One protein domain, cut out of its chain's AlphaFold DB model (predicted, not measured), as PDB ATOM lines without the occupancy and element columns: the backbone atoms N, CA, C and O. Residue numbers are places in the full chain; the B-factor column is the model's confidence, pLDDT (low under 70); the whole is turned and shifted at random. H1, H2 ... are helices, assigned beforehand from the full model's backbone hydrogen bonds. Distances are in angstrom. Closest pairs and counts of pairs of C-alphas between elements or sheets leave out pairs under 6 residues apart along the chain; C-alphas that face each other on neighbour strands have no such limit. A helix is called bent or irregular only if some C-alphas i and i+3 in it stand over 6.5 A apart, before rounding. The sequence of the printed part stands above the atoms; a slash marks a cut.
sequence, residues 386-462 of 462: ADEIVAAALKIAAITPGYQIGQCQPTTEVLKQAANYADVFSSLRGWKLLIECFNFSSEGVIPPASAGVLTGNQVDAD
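Overview. This is residues 386 to 462 of the 462 residues of an uncharacterized protein of Acyrthosiphon pisum (UniProt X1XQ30). Two long helices, H1 and H4, lie side by side and run opposite ways, and the short helix H5 sits near both, so that the centres of the three make a triangle. H2 crosses H4 nearly at a right angle on the side away from H1, and the one-turn helix H3 also packs on H4, which is the hub of this small all-helix domain. The printed part has 77 residues with five named helices, in the order H1, H2, H3, H4, H5, and no named strand; the helices hold 44 of the 77 residues. A long stretch with no named element, residues 398 to 411, leads from H1 to H2, and the last residues after H5 form a tail. The whole is compact, with a radius of gyration of the C-alphas of 11.0 A, and has a rounded outline of 29 by 25 by 17 A.

Along the chain. The longest helices by residues are H1 and H4, with 12 residues each. H1, residues 386 to 397, begins with C-alpha 386 at (-4.133, -0.051, 28.824) and is 16.1 A long from first to last C-alpha. H4, residues 429 to 440, is 16.8 A long; its C-alpha 429 is at (6.975, 13.937, 35.929) and its C-alpha 440 at (-6.285, 4.255, 32.403). H5, residues 448 to 454, is 11.0 A long and ends with C-alpha 454 at (9.721, 4.573, 40.628). H5 is neither bent nor irregular, but only just: C-alphas 451 and 454 are 6.4 A apart. H2, residues 412 to 420, is 12.8 A long, and H3, residues 422 to 425, is 5.3 A long.

Arrangement. H4 is the hub and touches three helices. H1 and H4 touch, with the C-alphas of Val 390 and Cys 437 the closest at 5.3 A; they run opposite ways at a shallow tilt of 12 degrees. H2 touches H4 with residues 434 to 439 of H4 alone, about perpendicular at 78 degrees, and the closest C-alphas are those of Ala 419 and Ile 435, 5.7 A apart. H3 touches H4 with residues 431 to 435 of H4 alone; the closest C-alphas are those of Phe 425 and Trp 431, 6.1 A apart. H5 touches H1, with the C-alphas of Leu 394 and Ser 450 the closest at 6.7 A; they run the same way at a tilt of 37 degrees, only just steep. H4 and H5 are close but not clearly touching, the closest C-alphas being those of Gly 430 and Leu 454 at 7.2 A. H2 and H5 are also close but not clearly touching, with the C-alphas of Thr 412 and Pro 448 the closest at 7.7 A. H1 is apart from H2 and from H3, and H3 is apart from H5. The helix packing is only just mostly crossed: of three touching pairs with a tilt, 1 is shallow. In H1, H2 and H4 every O i to N i+4 pair is within hydrogen-bond range, and H3 is too short for such a pair; in H5 1 of 3 is within range, beside 1 of 4 O i to N i+3 pairs.

Size, cuts and confidence. The two C-alphas farthest apart are those of Glu 443 and Asp 462, at 30.4 A. The printed part has no cut, and it ends at Asp 462, the chain's last residue. The link from H1 to H2 is long, with 14 residues. The links from H2 to H3 and from H3 to H4 are tight, and the link from H4 to H5 is short, with 7 residues. The mean pLDDT of the printed part is 80.8; residues 442 to 453 and 461 to 462 are under 70, and H5 has a mean of 60.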
ATOM      1  N   ALA A 386      -4.587  -1.043  27.856       88.50
ATOM      2  CA  ALA A 386      -4.133  -0.051  28.824       88.50
ATOM      3  C   ALA A 386      -3.207  -0.666  29.883       88.50
ATOM      4  O   ALA A 386      -2.192  -0.066  30.219       88.50
ATOM      5  N   ASP A 387      -3.492  -1.886  30.342       87.50
ATOM      6  CA  ASP A 387      -2.688  -2.554  31.367       87.50
ATOM      7  C   ASP A 387      -1.281  -2.916  30.858       87.50
ATOM      8  O   ASP A 387      -0.295  -2.712  31.570       87.50
ATOM      9  N   GLU A 388      -1.157  -3.372  29.605       89.25
ATOM     10  CA  GLU A 388       0.145  -3.592  28.962       89.25
ATOM     11  C   GLU A 388       0.936  -2.279  28.821       89.25
ATOM     12  O   GLU A 388       2.130  -2.241  29.135       89.25
ATOM     13  N   ILE A 389       0.277  -1.194  28.389       91.25
ATOM     14  CA  ILE A 389       0.898   0.133  28.247       91.25
ATOM     15  C   ILE A 389       1.403   0.635  29.602       91.25
ATOM     16  O   ILE A 389       2.554   1.061  29.707       91.25
ATOM     17  N   VAL A 390       0.573   0.549  30.644       89.75
ATOM     18  CA  VAL A 390       0.923   0.943  32.015       89.75
ATOM     19  C   VAL A 390       2.128   0.156  32.516       89.75
ATOM     20  O   VAL A 390       3.093   0.749  33.001       89.75
ATOM     21  N   ALA A 391       2.113  -1.170  32.367       88.44
ATOM     22  CA  ALA A 391       3.207  -2.021  32.816       88.44
ATOM     23  C   ALA A 391       4.534  -1.669  32.120       88.44
ATOM     24  O   ALA A 391       5.568  -1.542  32.783       88.44
ATOM     25  N   ALA A 392       4.509  -1.467  30.799       90.94
ATOM     26  CA  ALA A 392       5.689  -1.084  30.031       90.94
ATOM     27  C   ALA A 392       6.190   0.322  30.407       90.94
ATOM     28  O   ALA A 392       7.379   0.497  30.681       90.94
ATOM     29  N   ALA A 393       5.295   1.310  30.482       91.56
ATOM     30  CA  ALA A 393       5.642   2.695  30.789       91.56
ATOM     31  C   ALA A 393       6.276   2.839  32.179       91.56
ATOM     32  O   ALA A 393       7.326   3.468  32.305       91.56
ATOM     33  N   LEU A 394       5.709   2.203  33.211       89.94
ATOM     34  CA  LEU A 394       6.269   2.241  34.568       89.94
ATOM     35  C   LEU A 394       7.648   1.574  34.642       89.94
ATOM     36  O   LEU A 394       8.553   2.090  35.299       89.94
ATOM     37  N   LYS A 395       7.842   0.463  33.921       89.50
ATOM     38  CA  LYS A 395       9.140  -0.221  33.842       89.50
ATOM     39  C   LYS A 395      10.214   0.658  33.199       89.50
ATOM     40  O   LYS A 395      11.355   0.650  33.654       89.50
ATOM     41  N   ILE A 396       9.864   1.402  32.148       91.00
ATOM     42  CA  ILE A 396      10.799   2.317  31.487       91.00
ATOM     43  C   ILE A 396      11.056   3.559  32.342       91.00
ATOM     44  O   ILE A 396      12.211   3.930  32.528       91.00
ATOM     45  N   ALA A 397      10.021   4.153  32.929       90.69
ATOM     46  CA  ALA A 397      10.163   5.314  33.799       90.69
ATOM     47  C   ALA A 397      11.062   5.044  35.013       90.69
ATOM     48  O   ALA A 397      11.865   5.898  35.370       90.69
ATOM     49  N   ALA A 398      11.021   3.839  35.584       86.75
ATOM     50  CA  ALA A 398      11.885   3.456  36.703       86.75
ATOM     51  C   ALA A 398      13.388   3.579  36.416       86.75
ATOM     52  O   ALA A 398      14.188   3.774  37.329       86.75
ATOM     53  N   ILE A 399      13.779   3.444  35.148       87.19
ATOM     54  CA  ILE A 399      15.176   3.511  34.708       87.19
ATOM     55  C   ILE A 399      15.477   4.776  33.896       87.19
ATOM     56  O   ILE A 399      16.585   4.902  33.367       87.19
ATOM     57  N   THR A 400      14.516   5.696  33.779       88.62
ATOM     58  CA  THR A 400      14.678   6.980  33.090       88.62
ATOM     59  C   THR A 400      14.870   8.087  34.131       88.62
ATOM     60  O   THR A 400      13.992   8.291  34.972       88.62
ATOM     61  N   PRO A 401      15.998   8.824  34.101       86.75
ATOM     62  CA  PRO A 401      16.213   9.967  34.989       86.75
ATOM     63  C   PRO A 401      15.076  10.995  34.882       86.75
ATOM     64  O   PRO A 401      14.585  11.253  33.784       86.75
ATOM     65  N   GLY A 402      14.664  11.591  36.003       87.12
ATOM     66  CA  GLY A 402      13.592  12.592  36.026       87.12
ATOM     67  C   GLY A 402      12.202  12.037  36.352       87.12
ATOM     68  O   GLY A 402      11.243  12.802  36.377       87.12
ATOM     69  N   TYR A 403      12.062  10.727  36.586       90.31
ATOM     70  CA  TYR A 403      10.781  10.076  36.891       90.31
ATOM     71  C   TYR A 403      10.694   9.522  38.324       90.31
ATOM     72  O   TYR A 403       9.742   8.802  38.639       90.31
ATOM     73  N   GLN A 404      11.636   9.859  39.215       88.50
ATOM     74  CA  GLN A 404      11.597   9.383  40.601       88.50
ATOM     75  C   GLN A 404      10.466  10.035  41.406       88.50
ATOM     76  O   GLN A 404      10.268  11.251  41.368       88.50
ATOM     77  N   ILE A 405       9.760   9.228  42.202       88.62
ATOM     78  CA  ILE A 405       8.660   9.682  43.074       88.62
ATOM     79  C   ILE A 405       9.069   9.812  44.552       88.62
ATOM     80  O   ILE A 405       8.213   9.959  45.428       88.62
ATOM     81  N   GLY A 406      10.373   9.764  44.847       85.12
ATOM     82  CA  GLY A 406      10.910   9.715  46.209       85.12
ATOM     83  C   GLY A 406      10.767   8.335  46.858       85.12
ATOM     84  O   GLY A 406      10.552   7.336  46.181       85.12
ATOM     85  N   GLN A 407      10.867   8.254  48.187       82.56
ATOM     86  CA  GLN A 407      10.791   6.983  48.934       82.56
ATOM     87  C   GLN A 407       9.349   6.482  49.154       82.56
ATOM     88  O   GLN A 407       9.088   5.648  50.020       82.56
ATOM     89  N   CYS A 408       8.389   7.016  48.399       77.00
ATOM     90  CA  CYS A 408       6.977   6.698  48.547       77.00
ATOM     91  C   CYS A 408       6.644   5.363  47.871       77.00
ATOM     92  O   CYS A 408       6.961   5.169  46.701       77.00
ATOM     93  N   GLN A 409       5.941   4.475  48.573       80.06
ATOM     94  CA  GLN A 409       5.272   3.315  47.976       80.06
ATOM     95  C   GLN A 409       3.768   3.609  47.909       80.06
ATOM     96  O   GLN A 409       3.040   3.299  48.857       80.06
ATOM     97  N   PRO A 410       3.292   4.291  46.852       77.50
ATOM     98  CA  PRO A 410       1.918   4.763  46.806       77.50
ATOM     99  C   PRO A 410       0.951   3.583  46.719       77.50
ATOM    100  O   PRO A 410       1.050   2.722  45.847       77.50
ATOM    101  N   THR A 411      -0.004   3.555  47.646       82.69
ATOM    102  CA  THR A 411      -1.122   2.613  47.614       82.69
ATOM    103  C   THR A 411      -2.181   3.087  46.621       82.69
ATOM    104  O   THR A 411      -2.224   4.262  46.250       82.69
ATOM    105  N   THR A 412      -3.099   2.200  46.236       81.56
ATOM    106  CA  THR A 412      -4.266   2.548  45.408       81.56
ATOM    107  C   THR A 412      -5.029   3.757  45.960       81.56
ATOM    108  O   THR A 412      -5.461   4.615  45.199       81.56
ATOM    109  N   GLU A 413      -5.162   3.863  47.284       82.56
ATOM    110  CA  GLU A 413      -5.856   4.981  47.932       82.56
ATOM    111  C   GLU A 413      -5.088   6.303  47.795       82.56
ATOM    112  O   GLU A 413      -5.681   7.340  47.504       82.56
ATOM    113  N   VAL A 414      -3.757   6.263  47.919       84.31
ATOM    114  CA  VAL A 414      -2.901   7.434  47.680       84.31
ATOM    115  C   VAL A 414      -3.011   7.894  46.228       84.31
ATOM    116  O   VAL A 414      -3.107   9.092  45.981       84.31
ATOM    117  N   LEU A 415      -3.054   6.965  45.267       85.50
ATOM    118  CA  LEU A 415      -3.208   7.300  43.849       85.50
ATOM    119  C   LEU A 415      -4.576   7.910  43.534       85.50
ATOM    120  O   LEU A 415      -4.637   8.903  42.813       85.50
ATOM    121  N   LYS A 416      -5.658   7.397  44.136       84.75
ATOM    122  CA  LYS A 416      -6.997   8.007  44.035       84.75
ATOM    123  C   LYS A 416      -7.006   9.444  44.542       84.75
ATOM    124  O   LYS A 416      -7.568  10.326  43.900       84.75
ATOM    125  N   GLN A 417      -6.376   9.687  45.689       85.81
ATOM    126  CA  GLN A 417      -6.274  11.032  46.248       85.81
ATOM    127  C   GLN A 417      -5.411  11.933  45.365       85.81
ATOM    128  O   GLN A 417      -5.825  13.045  45.052       85.81
ATOM    129  N   ALA A 418      -4.259  11.446  44.903       86.19
ATOM    130  CA  ALA A 418      -3.370  12.197  44.026       86.19
ATOM    131  C   ALA A 418      -4.049  12.585  42.701       86.19
ATOM    132  O   ALA A 418      -3.901  13.721  42.252       86.19
ATOM    133  N   ALA A 419      -4.860  11.693  42.124       85.75
ATOM    134  CA  ALA A 419      -5.631  11.962  40.911       85.75
ATOM    135  C   ALA A 419      -6.633  13.121  41.077       85.75
ATOM    136  O   ALA A 419      -6.811  13.909  40.150       85.75
ATOM    137  N   ASN A 420      -7.224  13.288  42.267       87.75
ATOM    138  CA  ASN A 420      -8.123  14.414  42.571       87.75
ATOM    139  C   ASN A 420      -7.396  15.764  42.688       87.75
ATOM    140  O   ASN A 420      -8.037  16.812  42.626       87.75
ATOM    141  N   TYR A 421      -6.072  15.750  42.857       87.56
ATOM    142  CA  TYR A 421      -5.228  16.937  43.010       87.56
ATOM    143  C   TYR A 421      -4.111  16.970  41.958       87.56
ATOM    144  O   TYR A 421      -2.983  17.357  42.261       87.56
ATOM    145  N   ALA A 422      -4.412  16.572  40.717       80.81
ATOM    146  CA  ALA A 422      -3.426  16.448  39.639       80.81
ATOM    147  C   ALA A 422      -2.580  17.723  39.417       80.81
ATOM    148  O   ALA A 422      -1.390  17.624  39.113       80.81
ATOM    149  N   ASP A 423      -3.150  18.911  39.646       84.75
ATOM    150  CA  ASP A 423      -2.447  20.197  39.533       84.75
ATOM    151  C   ASP A 423      -1.263  20.329  40.507       84.75
ATOM    152  O   ASP A 423      -0.256  20.954  40.176       84.75
ATOM    153  N   VAL A 424      -1.336  19.702  41.687       85.62
ATOM    154  CA  VAL A 424      -0.246  19.700  42.683       85.62
ATOM    155  C   VAL A 424       0.967  18.931  42.163       85.62
ATOM    156  O   VAL A 424       2.106  19.301  42.430       85.62
ATOM    157  N   PHE A 425       0.727  17.887  41.371       84.12
ATOM    158  CA  PHE A 425       1.766  17.050  40.775       84.12
ATOM    159  C   PHE A 425       2.192  17.560  39.392       84.12
ATOM    160  O   PHE A 425       2.954  16.902  38.686       84.12
ATOM    161  N   SER A 426       1.735  18.751  38.989       79.94
ATOM    162  CA  SER A 426       1.966  19.295  37.651       79.94
ATOM    163  C   SER A 426       3.431  19.636  37.335       79.94
ATOM    164  O   SER A 426       3.757  19.838  36.167       79.94
ATOM    165  N   SER A 427       4.338  19.641  38.307       83.56
ATOM    166  CA  SER A 427       5.789  19.768  38.089       83.56
ATOM    167  C   SER A 427       6.558  18.455  38.288       83.56
ATOM    168  O   SER A 427       7.766  18.412  38.075       83.56
ATOM    169  N   LEU A 428       5.874  17.375  38.682       89.44
ATOM    170  CA  LEU A 428       6.484  16.108  39.087       89.44
ATOM    171  C   LEU A 428       6.217  15.033  38.026       89.44
ATOM    172  O   LEU A 428       5.165  14.388  38.033       89.44
ATOM    173  N   ARG A 429       7.159  14.829  37.095       90.19
ATOM    174  CA  ARG A 429       6.975  13.937  35.929       90.19
ATOM    175  C   ARG A 429       6.612  12.503  36.322       90.19
ATOM    176  O   ARG A 429       5.677  11.937  35.757       90.19
ATOM    177  N   GLY A 430       7.305  11.945  37.318       89.62
ATOM    178  CA  GLY A 430       7.038  10.597  37.832       89.62
ATOM    179  C   GLY A 430       5.613  10.441  38.370       89.62
ATOM    180  O   GLY A 430       4.913   9.493  38.021       89.62
ATOM    181  N   TRP A 431       5.144  11.419  39.152       89.81
ATOM    182  CA  TRP A 431       3.783  11.418  39.692       89.81
ATOM    183  C   TRP A 431       2.719  11.625  38.612       89.81
ATOM    184  O   TRP A 431       1.699  10.941  38.648       89.81
ATOM    185  N   LYS A 432       2.953  12.499  37.624       91.00
ATOM    186  CA  LYS A 432       2.043  12.655  36.476       91.00
ATOM    187  C   LYS A 432       1.849  11.354  35.718       91.00
ATOM    188  O   LYS A 432       0.711  10.972  35.464       91.00
ATOM    189  N   LEU A 433       2.953  10.687  35.377       91.06
ATOM    190  CA  LEU A 433       2.908   9.410  34.677       91.06
ATOM    191  C   LEU A 433       2.142   8.378  35.500       91.06
ATOM    192  O   LEU A 433       1.271   7.699  34.972       91.06
ATOM    193  N   LEU A 434       2.419   8.298  36.801       89.38
ATOM    194  CA  LEU A 434       1.765   7.342  37.684       89.38
ATOM    195  C   LEU A 434       0.251   7.592  37.807       89.38
ATOM    196  O   LEU A 434      -0.522   6.638  37.784       89.38
ATOM    197  N   ILE A 435      -0.180   8.855  37.889       89.12
ATOM    198  CA  ILE A 435      -1.601   9.244  37.898       89.12
ATOM    199  C   ILE A 435      -2.261   8.936  36.545       89.12
ATOM    200  O   ILE A 435      -3.369   8.402  36.516       89.12
ATOM    201  N   GLU A 436      -1.593   9.236  35.427       90.31
ATOM    202  CA  GLU A 436      -2.075   8.899  34.081       90.31
ATOM    203  C   GLU A 436      -2.280   7.387  33.940       90.31
ATOM    204  O   GLU A 436      -3.372   6.934  33.599       90.31
ATOM    205  N   CYS A 437      -1.265   6.598  34.298       88.94
ATOM    206  CA  CYS A 437      -1.336   5.145  34.296       88.94
ATOM    207  C   CYS A 437      -2.458   4.608  35.195       88.94
ATOM    208  O   CYS A 437      -3.146   3.658  34.828       88.94
ATOM    209  N   PHE A 438      -2.668   5.223  36.361       87.38
ATOM    210  CA  PHE A 438      -3.713   4.826  37.299       87.38
ATOM    211  C   PHE A 438      -5.107   5.021  36.694       87.38
ATOM    212  O   PHE A 438      -5.929   4.106  36.739       87.38
ATOM    213  N   ASN A 439      -5.343   6.179  36.076       86.69
ATOM    214  CA  ASN A 439      -6.632   6.536  35.485       86.69
ATOM    215  C   ASN A 439      -7.022   5.646  34.297       86.69
ATOM    216  O   ASN A 439      -8.210   5.450  34.057       86.69
ATOM    217  N   PHE A 440      -6.041   5.122  33.557       84.56
ATOM    218  CA  PHE A 440      -6.285   4.255  32.403       84.56
ATOM    219  C   PHE A 440      -6.281   2.755  32.725       84.56
ATOM    220  O   PHE A 440      -6.731   1.971  31.891       84.56
ATOM    221  N   SER A 441      -5.807   2.343  33.905       78.75
ATOM    222  CA  SER A 441      -5.831   0.932  34.317       78.75
ATOM    223  C   SER A 441      -7.266   0.398  34.417       78.75
ATOM    224  O   SER A 441      -8.151   1.067  34.956       78.75
ATOM    225  N   SER A 442      -7.502  -0.813  33.907       66.56
ATOM    226  CA  SER A 442      -8.854  -1.372  33.733       66.56
ATOM    227  C   SER A 442      -9.608  -1.616  35.052       66.56
ATOM    228  O   SER A 442     -10.839  -1.593  35.073       66.56
ATOM    229  N   GLU A 443      -8.888  -1.757  36.170       63.88
ATOM    230  CA  GLU A 443      -9.454  -1.936  37.516       63.88
ATOM    231  C   GLU A 443      -9.269  -0.716  38.441       63.88
ATOM    232  O   GLU A 443      -9.678  -0.755  39.604       63.88
ATOM    233  N   GLY A 444      -8.645   0.374  37.974       60.91
ATOM    234  CA  GLY A 444      -8.214   1.458  38.868       60.91
ATOM    235  C   GLY A 444      -7.235   0.953  39.936       60.91
ATOM    236  O   GLY A 444      -7.276   1.384  41.091       60.91
ATOM    237  N   VAL A 445      -6.401  -0.024  39.568       61.91
ATOM    238  CA  VAL A 445      -5.397  -0.663  40.418       61.91
ATOM    239  C   VAL A 445      -4.101  -0.734  39.622       61.91
ATOM    240  O   VAL A 445      -3.983  -1.487  38.662       61.91
ATOM    241  N   ILE A 446      -3.094   0.018  40.060       63.59
ATOM    242  CA  ILE A 446      -1.708  -0.282  39.706       63.59
ATOM    243  C   ILE A 446      -1.225  -1.305  40.737       63.59
ATOM    244  O   ILE A 446      -1.324  -1.018  41.937       63.59
ATOM    245  N   PRO A 447      -0.714  -2.484  40.334       56.69
ATOM    246  CA  PRO A 447      -0.129  -3.426  41.276       56.69
ATOM    247  C   PRO A 447       0.909  -2.700  42.150       56.69
ATOM    248  O   PRO A 447       1.776  -2.016  41.601       56.69
ATOM    249  N   PRO A 448       0.877  -2.826  43.490       52.12
ATOM    250  CA  PRO A 448       1.806  -2.115  44.376       52.12
ATOM    251  C   PRO A 448       3.281  -2.349  44.012       52.12
ATOM    252  O   PRO A 448       4.112  -1.448  44.121       52.12
ATOM    253  N   ALA A 449       3.584  -3.546  43.495       51.06
ATOM    254  CA  ALA A 449       4.898  -3.924  42.984       51.06
ATOM    255  C   ALA A 449       5.353  -3.088  41.772       51.06
ATOM    256  O   ALA A 449       6.548  -2.869  41.621       51.06
ATOM    257  N   SER A 450       4.427  -2.598  40.941       56.88
ATOM    258  CA  SER A 450       4.698  -1.755  39.767       56.88
ATOM    259  C   SER A 450       4.808  -0.267  40.119       56.88
ATOM    260  O   SER A 450       5.540   0.466  39.459       56.88
ATOM    261  N   ALA A 451       4.128   0.183  41.177       56.50
ATOM    262  CA  ALA A 451       4.188   1.570  41.641       56.50
ATOM    263  C   ALA A 451       5.462   1.871  42.455       56.50
ATOM    264  O   ALA A 451       6.024   2.961  42.356       56.50
ATOM    265  N   GLY A 452       5.965   0.888  43.213       60.12
ATOM    266  CA  GLY A 452       7.221   1.000  43.966       60.12
ATOM    267  C   GLY A 452       8.487   1.034  43.100       60.12
ATOM    268  O   GLY A 452       9.561   1.332  43.610       60.12
ATOM    269  N   VAL A 453       8.393   0.762  41.794       68.44
ATOM    270  CA  VAL A 453       9.565   0.723  40.897       68.44
ATOM    271  C   VAL A 453      10.115   2.129  40.619       68.44
ATOM    272  O   VAL A 453      11.285   2.274  40.288       68.44
ATOM    273  N   LEU A 454       9.305   3.177  40.810       76.44
ATOM    274  CA  LEU A 454       9.721   4.573  40.628       76.44
ATOM    275  C   LEU A 454      10.379   5.185  41.881       76.44
ATOM    276  O   LEU A 454      10.652   6.388  41.903       76.44
ATOM    277  N   THR A 455      10.595   4.405  42.950       79.25
ATOM    278  CA  THR A 455      11.158   4.952  44.192       79.25
ATOM    279  C   THR A 455      12.600   5.405  44.022       79.25
ATOM    280  O   THR A 455      13.407   4.733  43.383       79.25
ATOM    281  N   GLY A 456      12.941   6.513  44.665       71.88
ATOM    282  CA  GLY A 456      14.275   7.095  44.634       71.88
ATOM    283  C   GLY A 456      14.593   7.874  45.903       71.88
ATOM    284  O   GLY A 456      13.730   8.101  46.753       71.88
ATOM    285  N   ASN A 457      15.850   8.291  46.055       71.69
ATOM    286  CA  ASN A 457      16.269   9.072  47.224       71.69
ATOM    287  C   ASN A 457      15.711  10.504  47.209       71.69
ATOM    288  O   ASN A 457      15.701  11.157  48.251       71.69
ATOM    289  N   GLN A 458      15.259  10.991  46.051       73.81
ATOM    290  CA  GLN A 458      14.654  12.309  45.876       73.81
ATOM    291  C   GLN A 458      13.425  12.215  44.960       73.81
ATOM    292  O   GLN A 458      13.204  11.201  44.298       73.81
ATOM    293  N   VAL A 459      12.591  13.255  44.988       77.12
ATOM    294  CA  VAL A 459      11.518  13.445  44.008       77.12
ATOM    295  C   VAL A 459      12.082  14.333  42.909       77.12
ATOM    296  O   VAL A 459      12.572  15.421  43.212       77.12
ATOM    297  N   ASP A 460      12.001  13.883  41.662       74.38
ATOM    298  CA  ASP A 460      12.449  14.687  40.530       74.38
ATOM    299  C   ASP A 460      11.372  15.734  40.195       74.38
ATOM    300  O   ASP A 460      10.225  15.398  39.880       74.38
ATOM    301  N   ALA A 461      11.743  17.010  40.302       67.19
ATOM    302  CA  ALA A 461      10.932  18.155  39.908       67.19
ATOM    303  C   ALA A 461      11.664  18.923  38.802       67.19
ATOM    304  O   ALA A 461      12.880  19.107  38.896       67.19
ATOM    305  N   ASP A 462      10.916  19.336  37.778       58.00
ATOM    306  CA  ASP A 462      11.421  20.169  36.676       58.00
ATOM    307  C   ASP A 462      11.777  21.599  37.087       58.00
ATOM    308  O   ASP A 462      11.006  22.200  37.876       58.00
TER     309      ASP A 462